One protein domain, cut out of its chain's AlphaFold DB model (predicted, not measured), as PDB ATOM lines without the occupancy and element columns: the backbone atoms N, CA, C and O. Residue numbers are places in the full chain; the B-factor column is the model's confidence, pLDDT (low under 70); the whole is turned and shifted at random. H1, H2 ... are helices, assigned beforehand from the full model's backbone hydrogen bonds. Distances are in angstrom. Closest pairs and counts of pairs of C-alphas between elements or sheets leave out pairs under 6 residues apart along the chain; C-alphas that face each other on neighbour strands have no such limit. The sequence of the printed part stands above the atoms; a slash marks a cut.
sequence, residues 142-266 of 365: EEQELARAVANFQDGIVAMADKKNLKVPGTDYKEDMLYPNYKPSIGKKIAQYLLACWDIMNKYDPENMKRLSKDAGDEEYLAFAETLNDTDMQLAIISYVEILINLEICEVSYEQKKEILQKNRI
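AT A GLANCE: This is residues 142 to 266 of the 365 residues of an uncharacterized protein of Acetobacter sp. CAG:267 (UniProt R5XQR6). What shape is this? H1, H3 and H6 lie side by side as a three-helix bundle, and the end of the long H6, residues 256 to 266, sticks out as a free arm. H5 folds back along the first part of H6, while short H2 and H4 lie near opposite ends of H3. What is it built of? The 125 printed residues include six named helices, H1 to H6 in order, and no named strand: all helix. How compact is it? It is only just compact, close to loose, with a radius of gyration of the C-alphas of 16.2 A and spans of 56 by 27 by 20 A.

HOW THE PARTS SIT: How do the long helices stand? H1, residues 142 to 163, touches H3, residues 184 to 204, the same way at a shallow tilt of 26 degrees; the closest C-alphas, Met 160 and Tyr 204, are 6.5 A apart. The hub H6, residues 231 to 266, runs opposite ways to both, touching H1 at 28 degrees (C-alphas of Phe 153 and Ala 236, 4.9 A) and H3 at 14 degrees (Gly 187 and Leu 247, 6.4 A), both shallow tilts. Where are the short ones? H2, residues 175 to 178, is close but not clearly touching H1, as H4, residues 206 to 209, is to H3; their closest C-alphas are Ala 147 and Glu 175, 6.0 A, and Asn 202 and Met 209, 5.9 A. H5, residues 218 to 226, forms a helical hairpin with H6, touching residues 233 to 241 alone; the C-alphas of Ala 225 and Gln 234 are closest, 4.9 A. Are the backbones complete? Each O i to N i+4 pair is within hydrogen-bond range in H1, H5 and H6, and 15 of 17 in H3; H2 and H4 are too short for one.

IN THESE COORDINATES: Where does H1 begin? C-alpha 142 is at (254.269, 178.666, 169.873), and H1 is 32.0 A long. Where does H6 end? C-alpha 266 is at (262.874, 156.052, 184.773); H6 is 52.2 A long and H3 30.2 A.

THE WHOLE: How large is it? The C-alphas farthest apart, Lys 164 and Ile 266, are 57.2 A apart. Is anything missing or uncertain? The printed part has no cut, and no printed residue is under 70 in pLDDT; the link from H1 to H2 is long.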
ATOM      1  N   GLU A 142     253.980 177.820 168.714       91.06
ATOM      2  CA  GLU A 142     254.269 178.666 169.873       91.06
ATOM      3  C   GLU A 142     255.550 179.510 169.700       91.06
ATOM      4  O   GLU A 142     255.633 180.657 170.138       91.06
ATOM      5  N   GLU A 143     256.550 178.975 168.997       94.06
ATOM      6  CA  GLU A 143     257.812 179.664 168.710       94.06
ATOM      7  C   GLU A 143     257.654 180.695 167.584       94.06
ATOM      8  O   GLU A 143     258.291 181.748 167.628       94.06
ATOM      9  N   GLN A 144     256.800 180.420 166.593       94.50
ATOM     10  CA  GLN A 144     256.449 181.367 165.530       94.50
ATOM     11  C   GLN A 144     255.674 182.561 166.098       94.50
ATOM     12  O   GLN A 144     255.968 183.708 165.756       94.50
ATOM     13  N   GLU A 145     254.714 182.305 166.990       94.81
ATOM     14  CA  GLU A 145     253.938 183.342 167.677       94.81
ATOM     15  C   GLU A 145     254.849 184.214 168.554       94.81
ATOM     16  O   GLU A 145     254.796 185.444 168.459       94.81
ATOM     17  N   LEU A 146     255.778 183.602 169.301       97.00
ATOM     18  CA  LEU A 146     256.808 184.331 170.046       97.00
ATOM     19  C   LEU A 146     257.692 185.186 169.125       97.00
ATOM     20  O   LEU A 146     257.914 186.363 169.406       97.00
ATOM     21  N   ALA A 147     258.203 184.617 168.030       95.94
ATOM     22  CA  ALA A 147     259.072 185.332 167.097       95.94
ATOM     23  C   ALA A 147     258.374 186.553 166.489       95.94
ATOM     24  O   ALA A 147     258.940 187.649 166.472       95.94
ATOM     25  N   ARG A 148     257.122 186.376 166.057       96.06
ATOM     26  CA  ARG A 148     256.291 187.446 165.504       96.06
ATOM     27  C   ARG A 148     256.024 188.546 166.526       96.06
ATOM     28  O   ARG A 148     256.176 189.718 166.194       96.06
ATOM     29  N   ALA A 149     255.662 188.186 167.756       97.38
ATOM     30  CA  ALA A 149     255.414 189.158 168.816       97.38
ATOM     31  C   ALA A 149     256.683 189.972 169.135       97.38
ATOM     32  O   ALA A 149     256.628 191.198 169.237       97.38
ATOM     33  N   VAL A 150     257.853 189.318 169.190       97.00
ATOM     34  CA  VAL A 150     259.145 190.005 169.369       97.00
ATOM     35  C   VAL A 150     259.448 190.960 168.212       97.00
ATOM     36  O   VAL A 150     259.905 192.073 168.472       97.00
ATOM     37  N   ALA A 151     259.186 190.566 166.963       96.12
ATOM     38  CA  ALA A 151     259.391 191.429 165.800       96.12
ATOM     39  C   ALA A 151     258.473 192.666 165.833       96.12
ATOM     40  O   ALA A 151     258.964 193.789 165.749       96.12
ATOM     41  N   ASN A 152     257.172 192.476 166.078       96.31
ATOM     42  CA  ASN A 152     256.211 193.579 166.205       96.31
ATOM     43  C   ASN A 152     256.609 194.560 167.320       96.31
ATOM     44  O   ASN A 152     256.555 195.778 167.145       96.31
ATOM     45  N   PHE A 153     257.053 194.032 168.465       97.38
ATOM     46  CA  PHE A 153     257.542 194.852 169.567       97.38
ATOM     47  C   PHE A 153     258.792 195.647 169.177       97.38
ATOM     48  O   PHE A 153     258.886 196.837 169.471       97.38
ATOM     49  N   GLN A 154     259.757 195.014 168.502       95.88
ATOM     50  CA  GLN A 154     260.967 195.684 168.022       95.88
ATOM     51  C   GLN A 154     260.638 196.834 167.071       95.88
ATOM     52  O   GLN A 154     261.166 197.931 167.262       95.88
ATOM     53  N   ASP A 155     259.734 196.612 166.121       95.25
ATOM     54  CA  ASP A 155     259.299 197.633 165.171       95.25
ATOM     55  C   ASP A 155     258.634 198.820 165.887       95.25
ATOM     56  O   ASP A 155     258.985 199.974 165.627       95.25
ATOM     57  N   GLY A 156     257.758 198.553 166.864       95.06
ATOM     58  CA  GLY A 156     257.138 199.595 167.692       95.06
ATOM     59  C   GLY A 156     258.159 200.408 168.498       95.06
ATOM     60  O   GLY A 156     258.100 201.640 168.534       95.06
ATOM     61  N   ILE A 157     259.151 199.744 169.102       96.56
ATOM     62  CA  ILE A 157     260.235 200.414 169.838       96.56
ATOM     63  C   ILE A 157     261.086 201.288 168.912       96.56
ATOM     64  O   ILE A 157     261.421 202.415 169.291       96.56
ATOM     65  N   VAL A 158     261.436 200.803 167.718       95.62
ATOM     66  CA  VAL A 158     262.208 201.569 166.727       95.62
ATOM     67  C   VAL A 158     261.426 202.804 166.282       95.62
ATOM     68  O   VAL A 158     261.959 203.911 166.354       95.62
ATOM     69  N   ALA A 159     260.146 202.652 165.931       95.44
ATOM     70  CA  ALA A 159     259.294 203.763 165.508       95.44
ATOM     71  C   ALA A 159     259.177 204.858 166.586       95.44
ATOM     72  O   ALA A 159     259.345 206.051 166.305       95.44
ATOM     73  N   MET A 160     258.959 204.468 167.846       94.94
ATOM     74  CA  MET A 160     258.920 205.406 168.974       94.94
ATOM     75  C   MET A 160     260.270 206.084 169.223       94.94
ATOM     76  O   MET A 160     260.330 207.289 169.501       94.94
ATOM     77  N   ALA A 161     261.366 205.330 169.130       95.06
ATOM     78  CA  ALA A 161     262.702 205.867 169.330       95.06
ATOM     79  C   ALA A 161     263.055 206.905 168.257       95.06
ATOM     80  O   ALA A 161     263.526 207.989 168.607       95.06
ATOM     81  N   ASP A 162     262.749 206.631 166.989       94.88
ATOM     82  CA  ASP A 162     263.010 207.533 165.865       94.88
ATOM     83  C   ASP A 162     262.255 208.861 166.013       94.88
ATOM     84  O   ASP A 162     262.845 209.937 165.882       94.88
ATOM     85  N   LYS A 163     260.973 208.809 166.401       94.31
ATOM     86  CA  LYS A 163     260.136 210.001 166.638       94.31
ATOM     87  C   LYS A 163     260.707 210.960 167.691       94.31
ATOM     88  O   LYS A 163     260.469 212.165 167.613       94.31
ATOM     89  N   LYS A 164     261.446 210.449 168.683       92.75
ATOM     90  CA  LYS A 164     262.071 211.255 169.752       92.75
ATOM     91  C   LYS A 164     263.597 211.297 169.700       92.75
ATOM     92  O   LYS A 164     264.213 211.819 170.632       92.75
ATOM     93  N   ASN A 165     264.202 210.795 168.624       94.06
ATOM     94  CA  ASN A 165     265.649 210.694 168.455       94.06
ATOM     95  C   ASN A 165     266.341 210.006 169.656       94.06
ATOM     96  O   ASN A 165     267.338 210.491 170.200       94.06
ATOM     97  N   LEU A 166     265.757 208.897 170.118       94.31
ATOM     98  CA  LEU A 166     266.275 208.060 171.196       94.31
ATOM     99  C   LEU A 166     267.124 206.921 170.622       94.31
ATOM    100  O   LEU A 166     266.914 206.454 169.508       94.31
ATOM    101  N   LYS A 167     268.087 206.434 171.407       93.62
ATOM    102  CA  LYS A 167     268.907 205.285 171.016       93.62
ATOM    103  C   LYS A 167     268.185 203.979 171.351       93.62
ATOM    104  O   LYS A 167     267.968 203.706 172.529       93.62
ATOM    105  N   VAL A 168     267.907 203.159 170.338       93.31
ATOM    106  CA  VAL A 168     267.331 201.815 170.507       93.31
ATOM    107  C   VAL A 168     268.342 200.885 171.207       93.31
ATOM    108  O   VAL A 168     269.524 200.874 170.832       93.31
ATOM    109  N   PRO A 169     267.929 200.126 172.238       93.31
ATOM    110  CA  PRO A 169     268.763 199.096 172.851       93.31
ATOM    111  C   PRO A 169     269.168 198.008 171.846       93.31
ATOM    112  O   PRO A 169     268.405 197.650 170.957       93.31
ATOM    113  N   GLY A 170     270.368 197.449 171.994       90.75
ATOM    114  CA  GLY A 170     270.752 196.262 171.227       90.75
ATOM    115  C   GLY A 170     270.032 195.016 171.745       90.75
ATOM    116  O   GLY A 170     269.759 194.919 172.942       90.75
ATOM    117  N   THR A 171     269.775 194.053 170.860       90.81
ATOM    118  CA  THR A 171     269.239 192.740 171.228       90.81
ATOM    119  C   THR A 171     270.242 191.631 170.928       90.81
ATOM    120  O   THR A 171     270.854 191.589 169.860       90.81
ATOM    121  N   ASP A 172     270.394 190.717 171.882       92.56
ATOM    122  CA  ASP A 172     271.166 189.482 171.725       92.56
ATOM    123  C   ASP A 172     270.325 188.336 171.142       92.56
ATOM    124  O   ASP A 172     270.844 187.240 170.906       92.56
ATOM    125  N   TYR A 173     269.020 188.555 170.982       94.12
ATOM    126  CA  TYR A 173     268.086 187.587 170.431       94.12
ATOM    127  C   TYR A 173     268.116 187.610 168.898       94.12
ATOM    128  O   TYR A 173     268.198 188.668 168.276       94.12
ATOM    129  N   LYS A 174     268.023 186.422 168.297       92.94
ATOM    130  CA  LYS A 174     267.752 186.217 166.872       92.94
ATOM    131  C   LYS A 174     266.733 185.094 166.740       92.94
ATOM    132  O   LYS A 174     266.827 184.124 167.488       92.94
ATOM    133  N   GLU A 175     265.835 185.202 165.770       91.81
ATOM    134  CA  GLU A 175     264.771 184.220 165.525       91.81
ATOM    135  C   GLU A 175     265.304 182.790 165.350       91.81
ATOM    136  O   GLU A 175     264.813 181.865 165.992       91.81
ATOM    137  N   ASP A 176     266.413 182.620 164.621       90.50
ATOM    138  CA  ASP A 176     267.080 181.322 164.434       90.50
ATOM    139  C   ASP A 176     267.462 180.617 165.751       90.50
ATOM    140  O   ASP A 176     267.675 179.406 165.772       90.50
ATOM    141  N   MET A 177     267.576 181.354 166.865       93.50
ATOM    142  CA  MET A 177     267.907 180.777 168.172       93.50
ATOM    143  C   MET A 177     266.753 179.993 168.803       93.50
ATOM    144  O   MET A 177     266.999 179.249 169.755       93.50
ATOM    145  N   LEU A 178     265.522 180.160 168.308       91.81
ATOM    146  CA  LEU A 178     264.373 179.352 168.716       91.81
ATOM    147  C   LEU A 178     264.413 177.952 168.088       91.81
ATOM    148  O   LEU A 178     263.854 177.017 168.648       91.81
ATOM    149  N   TYR A 179     265.144 177.764 166.987       88.31
ATOM    150  CA  TYR A 179     265.283 176.466 166.339       88.31
ATOM    151  C   TYR A 179     266.386 175.601 166.990       88.31
ATOM    152  O   TYR A 179     267.443 176.106 167.381       88.31
ATOM    153  N   PRO A 180     266.220 174.264 167.073       86.44
ATOM    154  CA  PRO A 180     265.018 173.482 166.757       86.44
ATOM    155  C   PRO A 180     263.958 173.475 167.861       86.44
ATOM    156  O   PRO A 180     262.891 172.904 167.667       86.44
ATOM    157  N   ASN A 181     264.286 173.999 169.041       89.31
ATOM    158  CA  ASN A 181     263.354 174.151 170.147       89.31
ATOM    159  C   ASN A 181     263.782 175.336 171.019       89.31
ATOM    160  O   ASN A 181     264.984 175.509 171.278       89.31
ATOM    161  N   TYR A 182     262.796 176.043 171.565       94.56
ATOM    162  CA  TYR A 182     262.970 177.045 172.604       94.56
ATOM    163  C   TYR A 182     263.828 176.518 173.764       94.56
ATOM    164  O   TYR A 182     263.760 175.351 174.167       94.56
ATOM    165  N   LYS A 183     264.642 177.418 174.326       94.88
ATOM    166  CA  LYS A 183     265.435 177.185 175.538       94.88
ATOM    167  C   LYS A 183     265.227 178.356 176.496       94.88
ATOM    168  O   LYS A 183     265.302 179.499 176.042       94.88
ATOM    169  N   PRO A 184     265.166 178.127 177.820       95.44
ATOM    170  CA  PRO A 184     265.024 179.206 178.807       95.44
ATOM    171  C   PRO A 184     266.121 180.282 178.737       95.44
ATOM    172  O   PRO A 184     265.925 181.433 179.115       95.44
ATOM    173  N   SER A 185     267.312 179.939 178.234       96.38
ATOM    174  CA  SER A 185     268.375 180.923 177.995       96.38
ATOM    175  C   SER A 185     268.002 181.971 176.943       96.38
ATOM    176  O   SER A 185     268.520 183.082 177.000       96.38
ATOM    177  N   ILE A 186     267.144 181.617 175.983       96.12
ATOM    178  CA  ILE A 186     266.647 182.524 174.945       96.12
ATOM    179  C   ILE A 186     265.563 183.432 175.521       96.12
ATOM    180  O   ILE A 186     265.664 184.643 175.345       96.12
ATOM    181  N   GLY A 187     264.626 182.897 176.314       96.38
ATOM    182  CA  GLY A 187     263.649 183.723 177.034       96.38
ATOM    183  C   GLY A 187     264.304 184.770 177.927       96.38
ATOM    184  O   GLY A 187     263.921 185.933 177.898       96.38
ATOM    185  N   LYS A 188     265.403 184.421 178.609       96.50
ATOM    186  CA  LYS A 188     266.205 185.396 179.374       96.50
ATOM    187  C   LYS A 188     266.765 186.531 178.514       96.50
ATOM    188  O   LYS A 188     266.796 187.667 178.978       96.50
ATOM    189  N   LYS A 189     267.210 186.244 177.287       96.69
ATOM    190  CA  LYS A 189     267.701 187.276 176.354       96.69
ATOM    191  C   LYS A 189     266.568 188.197 175.909       96.69
ATOM    192  O   LYS A 189     266.755 189.409 175.891       96.69
ATOM    193  N   ILE A 190     265.403 187.627 175.601       97.25
ATOM    194  CA  ILE A 190     264.202 188.389 175.237       97.25
ATOM    195  C   ILE A 190     263.777 189.275 176.416       97.25
ATOM    196  O   ILE A 190     263.687 190.484 176.255       97.25
ATOM    197  N   ALA A 191     263.639 188.721 177.623       95.56
ATOM    198  CA  ALA A 191     263.249 189.469 178.820       95.56
ATOM    199  C   ALA A 191     264.216 190.621 179.154       95.56
ATOM    200  O   ALA A 191     263.785 191.720 179.499       95.56
ATOM    201  N   GLN A 192     265.529 190.404 179.009       95.38
ATOM    202  CA  GLN A 192     266.530 191.466 179.169       95.38
ATOM    203  C   GLN A 192     266.342 192.593 178.149       95.38
ATOM    204  O   GLN A 192     266.465 193.768 178.501       95.38
ATOM    205  N   TYR A 193     266.025 192.245 176.900       95.81
ATOM    206  CA  TYR A 193     265.731 193.222 175.859       95.81
ATOM    207  C   TYR A 193     264.440 194.004 176.150       95.81
ATOM    208  O   TYR A 193     264.457 195.232 176.062       95.81
ATOM    209  N   LEU A 194     263.359 193.335 176.575       95.38
ATOM    210  CA  LEU A 194     262.104 193.995 176.969       95.38
ATOM    211  C   LEU A 194     262.335 195.015 178.089       95.38
ATOM    212  O   LEU A 194     261.896 196.161 177.985       95.38
ATOM    213  N   LEU A 195     263.092 194.628 179.121       93.38
ATOM    214  CA  LEU A 195     263.427 195.513 180.235       93.38
ATOM    215  C   LEU A 195     264.198 196.754 179.767       93.38
ATOM    216  O   LEU A 195     263.901 197.865 180.199       93.38
ATOM    217  N   ALA A 196     265.159 196.588 178.852       93.31
ATOM    218  CA  ALA A 196     265.900 197.713 178.283       93.31
ATOM    219  C   ALA A 196     265.008 198.635 177.427       93.31
ATOM    220  O   ALA A 196     265.234 199.845 177.372       93.31
ATOM    221  N   CYS A 197     263.987 198.080 176.772       94.94
ATOM    222  CA  CYS A 197     263.021 198.835 175.975       94.94
ATOM    223  C   CYS A 197     262.002 199.603 176.831       94.94
ATOM    224  O   CYS A 197     261.462 200.613 176.376       94.94
ATOM    225  N   TRP A 198     261.795 199.200 178.088       92.31
ATOM    226  CA  TRP A 198     260.925 199.908 179.033       92.31
ATOM    227  C   TRP A 198     261.347 201.371 179.237       92.31
ATOM    228  O   TRP A 198     260.513 202.274 179.315       92.31
ATOM    229  N   ASP A 199     262.654 201.640 179.246       91.31
ATOM    230  CA  ASP A 199     263.195 203.001 179.332       91.31
ATOM    231  C   ASP A 199     262.831 203.864 178.116       91.31
ATOM    232  O   ASP A 199     262.691 205.084 178.245       91.31
ATOM    233  N   ILE A 200     262.691 203.256 176.934       94.00
ATOM    234  CA  ILE A 200     262.280 203.956 175.712       94.00
ATOM    235  C   ILE A 200     260.813 204.349 175.822       94.00
ATOM    236  O   ILE A 200     260.504 205.526 175.651       94.00
ATOM    237  N   MET A 201     259.942 203.413 176.205       93.31
ATOM    238  CA  MET A 201     258.511 203.675 176.391       93.31
ATOM    239  C   MET A 201     258.268 204.769 177.445       93.31
ATOM    240  O   MET A 201     257.538 205.725 177.188       93.31
ATOM    241  N   ASN A 202     258.982 204.735 178.578       93.12
ATOM    242  CA  ASN A 202     258.895 205.784 179.605       93.12
ATOM    243  C   ASN A 202     259.357 207.169 179.125       93.12
ATOM    244  O   ASN A 202     258.795 208.184 179.530       93.12
ATOM    245  N   LYS A 203     260.392 207.250 178.279       93.44
ATOM    246  CA  LYS A 203     260.854 208.531 177.707       93.44
ATOM    247  C   LYS A 203     259.943 209.014 176.575       93.44
ATOM    248  O   LYS A 203     259.808 210.224 176.347       93.44
ATOM    249  N   TYR A 204     259.333 208.078 175.857       94.06
ATOM    250  CA  TYR A 204     258.413 208.357 174.770       94.06
ATOM    251  C   TYR A 204     257.095 208.942 175.285       94.06
ATOM    252  O   TYR A 204     256.701 210.015 174.831       94.06
ATOM    253  N   ASP A 205     256.480 208.342 176.301       92.00
ATOM    254  CA  ASP A 205     255.243 208.865 176.887       92.00
ATOM    255  C   ASP A 205     255.214 208.732 178.421       92.00
ATOM    256  O   ASP A 205     254.568 207.842 178.979       92.00
ATOM    257  N   PRO A 206     255.912 209.624 179.142       92.62
ATOM    258  CA  PRO A 206     256.031 209.523 180.592       92.62
ATOM    259  C   PRO A 206     254.704 209.727 181.330       92.62
ATOM    260  O   PRO A 206     254.570 209.261 182.457       92.62
ATOM    261  N   GLU A 207     253.739 210.450 180.756       90.94
ATOM    262  CA  GLU A 207     252.481 210.757 181.447       90.94
ATOM    263  C   GLU A 207     251.515 209.577 181.410       90.94
ATOM    264  O   GLU A 207     250.896 209.271 182.432       90.94
ATOM    265  N   ASN A 208     251.422 208.876 180.278       90.62
ATOM    266  CA  ASN A 208     250.619 207.660 180.205       90.62
ATOM    267  C   ASN A 208     251.291 206.496 180.943       90.62
ATOM    268  O   ASN A 208     250.620 205.806 181.706       90.62
ATOM    269  N   MET A 209     252.616 206.339 180.840       90.25
ATOM    270  CA  MET A 209     253.336 205.246 181.514       90.25
ATOM    271  C   MET A 209     253.263 205.304 183.050       90.25
ATOM    272  O   MET A 209     253.325 204.270 183.706       90.25
ATOM    273  N   LYS A 210     253.074 206.487 183.655       89.81
ATOM    274  CA  LYS A 210     252.849 206.632 185.112       89.81
ATOM    275  C   LYS A 210     251.519 206.053 185.597       89.81
ATOM    276  O   LYS A 210     251.364 205.865 186.801       89.81
ATOM    277  N   ARG A 211     250.544 205.870 184.701       88.44
ATOM    278  CA  ARG A 211     249.200 205.381 185.050       88.44
ATOM    279  C   ARG A 211     249.174 203.876 185.271       88.44
ATOM    280  O   ARG A 211     248.265 203.391 185.930       88.44
ATOM    281  N   LEU A 212     250.156 203.174 184.720       88.19
ATOM    282  CA  LEU A 212     250.266 201.733 184.809       88.19
ATOM    283  C   LEU A 212     250.773 201.321 186.193       88.19
ATOM    284  O   LEU A 212     251.758 201.876 186.695       88.19
ATOM    285  N   SER A 213     250.099 200.354 186.816       85.94
ATOM    286  CA  SER A 213     250.555 199.793 188.084       85.94
ATOM    287  C   SER A 213     251.908 199.094 187.928       85.94
ATOM    288  O   SER A 213     252.236 198.536 186.883       85.94
ATOM    289  N   LYS A 214     252.703 199.082 189.004       81.38
ATOM    290  CA  LYS A 214     253.948 198.294 189.050       81.38
ATOM    291  C   LYS A 214     253.688 196.790 189.045       81.38
ATOM    292  O   LYS A 214     254.549 196.039 188.605       81.38
ATOM    293  N   ASP A 215     252.516 196.397 189.530       85.81
ATOM    294  CA  ASP A 215     252.073 195.010 189.639       85.81
ATOM    295  C   ASP A 215     250.985 194.702 188.595       85.81
ATOM    296  O   ASP A 215     250.139 193.839 188.819       85.81
ATOM    297  N   ALA A 216     250.969 195.450 187.484       88.50
ATOM    298  CA  ALA A 216     249.986 195.276 186.423       88.50
ATOM    299  C   ALA A 216     250.050 193.856 185.843       88.50
ATOM    300  O   ALA A 216     251.129 193.350 185.521       88.50
ATOM    301  N   GLY A 217     248.878 193.231 185.722       89.44
ATOM    302  CA  GLY A 217     248.680 191.974 185.001       89.44
ATOM    303  C   GLY A 217     248.440 192.201 183.508       89.44
ATOM    304  O   GLY A 217     248.274 193.336 183.061       89.44
ATOM    305  N   ASP A 218     248.392 191.115 182.744       90.56
ATOM    306  CA  ASP A 218     248.087 191.085 181.306       90.56
ATOM    307  C   ASP A 218     246.831 191.887 180.926       90.56
ATOM    308  O   ASP A 218     246.908 192.778 180.082       90.56
ATOM    309  N   GLU A 219     245.709 191.655 181.607       92.56
ATOM    310  CA  GLU A 219     244.445 192.367 181.366       92.56
ATOM    311  C   GLU A 219     244.564 193.881 181.612       92.56
ATOM    312  O   GLU A 219     243.976 194.692 180.896       92.56
ATOM    313  N   GLU A 220     245.365 194.291 182.600       94.19
ATOM    314  CA  GLU A 220     245.599 195.710 182.887       94.19
ATOM    315  C   GLU A 220     246.462 196.364 181.797       94.19
ATOM    316  O   GLU A 220     246.177 197.492 181.390       94.19
ATOM    317  N   TYR A 221     247.474 195.660 181.276       94.06
ATOM    318  CA  TYR A 221     248.263 196.140 180.135       94.06
ATOM    319  C   TYR A 221     247.409 196.290 178.873       94.06
ATOM    320  O   TYR A 221     247.550 197.289 178.164       94.06
ATOM    321  N   LEU A 222     246.519 195.333 178.595       94.31
ATOM    322  CA  LEU A 222     245.631 195.386 177.432       94.31
ATOM    323  C   LEU A 222     244.607 196.519 177.563       94.31
ATOM    324  O   LEU A 222     244.492 197.341 176.654       94.31
ATOM    325  N   ALA A 223     243.955 196.648 178.722       94.50
ATOM    326  CA  ALA A 223     243.052 197.763 178.997       94.50
ATOM    327  C   ALA A 223     243.775 199.117 178.901       94.50
ATOM    328  O   ALA A 223     243.241 200.078 178.349       94.50
ATOM    329  N   PHE A 224     245.017 199.208 179.388       94.00
ATOM    330  CA  PHE A 224     245.845 200.400 179.214       94.00
ATOM    331  C   PHE A 224     246.100 200.697 177.733       94.00
ATOM    332  O   PHE A 224     245.917 201.842 177.311       94.00
ATOM    333  N   ALA A 225     246.457 199.687 176.935       94.56
ATOM    334  CA  ALA A 225     246.712 199.836 175.507       94.56
ATOM    335  C   ALA A 225     245.489 200.366 174.739       94.56
ATOM    336  O   ALA A 225     245.649 201.190 173.838       94.56
ATOM    337  N   GLU A 226     244.270 199.971 175.111       93.75
ATOM    338  CA  GLU A 226     243.029 200.500 174.520       93.75
ATOM    339  C   GLU A 226     242.832 202.003 174.767       93.75
ATOM    340  O   GLU A 226     242.228 202.696 173.949       93.75
ATOM    341  N   THR A 227     243.359 202.534 175.874       93.31
ATOM    342  CA  THR A 227     243.255 203.970 176.194       93.31
ATOM    343  C   THR A 227     244.267 204.843 175.450       93.31
ATOM    344  O   THR A 227     244.171 206.075 175.495       93.31
ATOM    345  N   LEU A 228     245.254 204.236 174.783       93.06
ATOM    346  CA  LEU A 228     246.301 204.952 174.068       93.06
ATOM    347  C   LEU A 228     245.818 205.405 172.688       93.06
ATOM    348  O   LEU A 228     245.262 204.638 171.913       93.06
ATOM    349  N   ASN A 229     246.107 206.664 172.354       91.44
ATOM    350  CA  ASN A 229     245.838 207.213 171.020       91.44
ATOM    351  C   ASN A 229     247.018 207.027 170.048       91.44
ATOM    352  O   ASN A 229     246.853 207.219 168.845       91.44
ATOM    353  N   ASP A 230     248.216 206.725 170.559       93.12
ATOM    354  CA  ASP A 230     249.402 206.479 169.735       93.12
ATOM    355  C   ASP A 230     249.464 204.999 169.352       93.12
ATOM    356  O   ASP A 230     249.635 204.135 170.214       93.12
ATOM    357  N   THR A 231     249.331 204.724 168.055       92.94
ATOM    358  CA  THR A 231     249.311 203.367 167.504       92.94
ATOM    359  C   THR A 231     250.618 202.606 167.733       92.94
ATOM    360  O   THR A 231     250.564 201.404 167.971       92.94
ATOM    361  N   ASP A 232     251.777 203.273 167.720       92.88
ATOM    362  CA  ASP A 232     253.067 202.592 167.909       92.88
ATOM    363  C   ASP A 232     253.240 202.169 169.371       92.88
ATOM    364  O   ASP A 232     253.702 201.065 169.653       92.88
ATOM    365  N   MET A 233     252.817 203.025 170.310       93.75
ATOM    366  CA  MET A 233     252.821 202.693 171.737       93.75
ATOM    367  C   MET A 233     251.780 201.615 172.058       93.75
ATOM    368  O   MET A 233     252.078 200.679 172.795       93.75
ATOM    369  N   GLN A 234     250.578 201.711 171.485       94.88
ATOM    370  CA  GLN A 234     249.539 200.692 171.636       94.88
ATOM    371  C   GLN A 234     250.033 199.325 171.149       94.88
ATOM    372  O   GLN A 234     249.952 198.350 171.893       94.88
ATOM    373  N   LEU A 235     250.601 199.262 169.940       93.12
ATOM    374  CA  LEU A 235     251.136 198.025 169.379       93.12
ATOM    375  C   LEU A 235     252.303 197.482 170.214       93.12
ATOM    376  O   LEU A 235     252.358 196.283 170.461       93.12
ATOM    377  N   ALA A 236     253.196 198.344 170.711       95.31
ATOM    378  CA  ALA A 236     254.294 197.915 171.572       95.31
ATOM    379  C   ALA A 236     253.803 197.318 172.903       95.31
ATOM    380  O   ALA A 236     254.345 196.311 173.350       95.31
ATOM    381  N   ILE A 237     252.767 197.883 173.532       95.44
ATOM    382  CA  ILE A 237     252.204 197.309 174.763       95.44
ATOM    383  C   ILE A 237     251.499 195.978 174.478       95.44
ATOM    384  O   ILE A 237     251.722 195.015 175.210       95.44
ATOM    385  N   ILE A 238     250.711 195.887 173.402       95.75
ATOM    386  CA  ILE A 238     250.047 194.633 173.009       95.75
ATOM    387  C   ILE A 238     251.094 193.550 172.737       95.75
ATOM    388  O   ILE A 238     251.041 192.477 173.333       95.75
ATOM    389  N   SER A 239     252.104 193.845 171.918       97.38
ATOM    390  CA  SER A 239     253.160 192.882 171.608       97.38
ATOM    391  C   SER A 239     254.031 192.540 172.816       97.38
ATOM    392  O   SER A 239     254.500 191.412 172.914       97.38
ATOM    393  N   TYR A 240     254.217 193.448 173.776       96.56
ATOM    394  CA  TYR A 240     254.854 193.111 175.052       96.56
ATOM    395  C   TYR A 240     254.074 192.020 175.801       96.56
ATOM    396  O   TYR A 240     254.677 191.036 176.227       96.56
ATOM    397  N   VAL A 241     252.748 192.154 175.909       96.50
ATOM    398  CA  VAL A 241     251.887 191.141 176.546       96.50
ATOM    399  C   VAL A 241     251.924 189.823 175.770       96.50
ATOM    400  O   VAL A 241     252.129 188.771 176.374       96.50
ATOM    401  N   GLU A 242     251.822 189.867 174.440       97.19
ATOM    402  CA  GLU A 242     251.936 188.675 173.585       97.19
ATOM    403  C   GLU A 242     253.274 187.949 173.792       97.19
ATOM    404  O   GLU A 242     253.315 186.720 173.833       97.19
ATOM    405  N   ILE A 243     254.381 188.681 173.960       97.56
ATOM    406  CA  ILE A 243     255.688 188.081 174.251       97.56
ATOM    407  C   ILE A 243     255.678 187.380 175.608       97.56
ATOM    408  O   ILE A 243     256.204 186.275 175.701       97.56
ATOM    409  N   LEU A 244     255.107 187.991 176.653       95.62
ATOM    410  CA  LEU A 244     255.043 187.367 177.978       95.62
ATOM    411  C   LEU A 244     254.254 186.053 177.937       95.62
ATOM    412  O   LEU A 244     254.754 185.033 178.409       95.62
ATOM    413  N   ILE A 245     253.080 186.070 177.304       95.19
ATOM    414  CA  ILE A 245     252.226 184.888 177.141       95.19
ATOM    415  C   ILE A 245     252.966 183.800 176.354       95.19
ATOM    416  O   ILE A 245     253.067 182.656 176.796       95.19
ATOM    417  N   ASN A 246     253.547 184.146 175.203       96.88
ATOM    418  CA  ASN A 246     254.210 183.162 174.349       96.88
ATOM    419  C   ASN A 246     255.518 182.628 174.951       96.88
ATOM    420  O   ASN A 246     255.877 181.474 174.710       96.88
ATOM    421  N   LEU A 247     256.222 183.426 175.763       96.62
ATOM    422  CA  LEU A 247     257.348 182.941 176.562       96.62
ATOM    423  C   LEU A 247     256.894 181.877 177.558       96.62
ATOM    424  O   LEU A 247     257.532 180.827 177.632       96.62
ATOM    425  N   GLU A 248     255.795 182.113 178.273       95.19
ATOM    426  CA  GLU A 248     255.241 181.144 179.220       95.19
ATOM    427  C   GLU A 248     254.808 179.853 178.511       95.19
ATOM    428  O   GLU A 248     255.199 178.761 178.925       95.19
ATOM    429  N   ILE A 249     254.107 179.953 177.377       95.50
ATOM    430  CA  ILE A 249     253.713 178.786 176.567       95.50
ATOM    431  C   ILE A 249     254.945 177.981 176.117       95.50
ATOM    432  O   ILE A 249     254.971 176.746 176.224       95.50
ATOM    433  N   CYS A 250     255.989 178.662 175.637       95.31
ATOM    434  CA  CYS A 250     257.242 178.022 175.240       95.31
ATOM    435  C   CYS A 250     257.962 177.360 176.430       95.31
ATOM    436  O   CYS A 250     258.530 176.272 176.281       95.31
ATOM    437  N   GLU A 251     257.944 177.986 177.608       95.38
ATOM    438  CA  GLU A 251     258.528 177.446 178.840       95.38
ATOM    439  C   GLU A 251     257.797 176.196 179.317       95.38
ATOM    440  O   GLU A 251     258.442 175.165 179.522       95.38
ATOM    441  N   VAL A 252     256.467 176.237 179.376       94.81
ATOM    442  CA  VAL A 252     255.634 175.075 179.711       94.81
ATOM    443  C   VAL A 252     255.913 173.927 178.741       94.81
ATOM    444  O   VAL A 252     256.160 172.794 179.159       94.81
ATOM    445  N   SER A 253     255.971 174.214 177.440       91.06
ATOM    446  CA  SER A 253     256.267 173.209 176.411       91.06
ATOM    447  C   SER A 253     257.670 172.608 176.560       91.06
ATOM    448  O   SER A 253     257.888 171.419 176.303       91.06
ATOM    449  N   TYR A 254     258.652 173.409 176.978       93.38
ATOM    450  CA  TYR A 254     260.004 172.940 177.272       93.38
ATOM    451  C   TYR A 254     260.042 172.045 178.521       93.38
ATOM    452  O   TYR A 254     260.689 170.992 178.507       93.38
ATOM    453  N   GLU A 255     259.337 172.426 179.584       92.62
ATOM    454  CA  GLU A 255     259.257 171.656 180.828       92.62
ATOM    455  C   GLU A 255     258.553 170.315 180.625       92.62
ATOM    456  O   GLU A 255     259.101 169.282 181.014       92.62
ATOM    457  N   GLN A 256     257.436 170.291 179.897       90.81
ATOM    458  CA  GLN A 256     256.737 169.055 179.533       90.81
ATOM    459  C   GLN A 256     257.654 168.071 178.794       90.81
ATOM    460  O   GLN A 256     257.718 166.887 179.133       90.81
ATOM    461  N   LYS A 257     258.437 168.544 177.813       88.88
ATOM    462  CA  LYS A 257     259.411 167.695 177.100       88.88
ATOM    463  C   LYS A 257     260.458 167.119 178.055       88.88
ATOM    464  O   LYS A 257     260.821 165.946 177.950       88.88
ATOM    465  N   LYS A 258     260.951 167.932 178.990       90.88
ATOM    466  CA  LYS A 258     261.929 167.501 179.995       90.88
ATOM    467  C   LYS A 258     261.343 166.435 180.925       90.88
ATOM    468  O   LYS A 258     262.025 165.447 181.198       90.88
ATOM    469  N   GLU A 259     260.100 166.597 181.370       90.00
ATOM    470  CA  GLU A 259     259.399 165.608 182.193       90.00
ATOM    471  C   GLU A 259     259.187 164.290 181.450       90.00
ATOM    472  O   GLU A 259     259.475 163.228 181.999       90.00
ATOM    473  N   ILE A 260     258.778 164.337 180.179       88.25
ATOM    474  CA  ILE A 260     258.633 163.140 179.337       88.25
ATOM    475  C   ILE A 260     259.968 162.395 179.217       88.25
ATOM    476  O   ILE A 260     260.014 161.174 179.371       88.25
ATOM    477  N   LEU A 261     261.076 163.110 178.993       87.06
ATOM    478  CA  LEU A 261     262.406 162.496 178.926       87.06
ATOM    479  C   LEU A 261     262.806 161.838 180.253       87.06
ATOM    480  O   LEU A 261     263.337 160.727 180.250       87.06
ATOM    481  N   GLN A 262     262.534 162.490 181.384       88.25
ATOM    482  CA  GLN A 262     262.793 161.917 182.707       88.25
ATOM    483  C   GLN A 262     261.913 160.692 182.977       88.25
ATOM    484  O   GLN A 262     262.428 159.658 183.400       88.25
ATOM    485  N   LYS A 263     260.617 160.765 182.659       87.94
ATOM    486  CA  LYS A 263     259.669 159.647 182.752       87.94
ATOM    487  C   LYS A 263     260.154 158.453 181.934       87.94
ATOM    488  O   LYS A 263     260.199 157.340 182.449       87.94
ATOM    489  N   ASN A 264     260.566 158.675 180.687       85.69
ATOM    490  CA  ASN A 264     261.050 157.618 179.798       85.69
ATOM    491  C   ASN A 264     262.366 157.001 180.278       85.69
ATOM    492  O   ASN A 264     262.562 155.793 180.152       85.69
ATOM    493  N   ARG A 265     263.250 157.808 180.870       90.31
ATOM    494  CA  ARG A 265     264.470 157.308 181.504       90.31
ATOM    495  C   ARG A 265     264.152 156.400 182.693       90.31
ATOM    496  O   ARG A 265     264.657 155.287 182.737       90.31
ATOM    497  N   ILE A 266     263.283 156.842 183.601       88.62
ATOM    498  CA  ILE A 266     262.874 156.052 184.773       88.62
ATOM    499  C   ILE A 266     262.167 154.765 184.338       88.62
ATOM    500  O   ILE A 266     262.451 153.700 184.872       88.62
TER     501      ILE A 266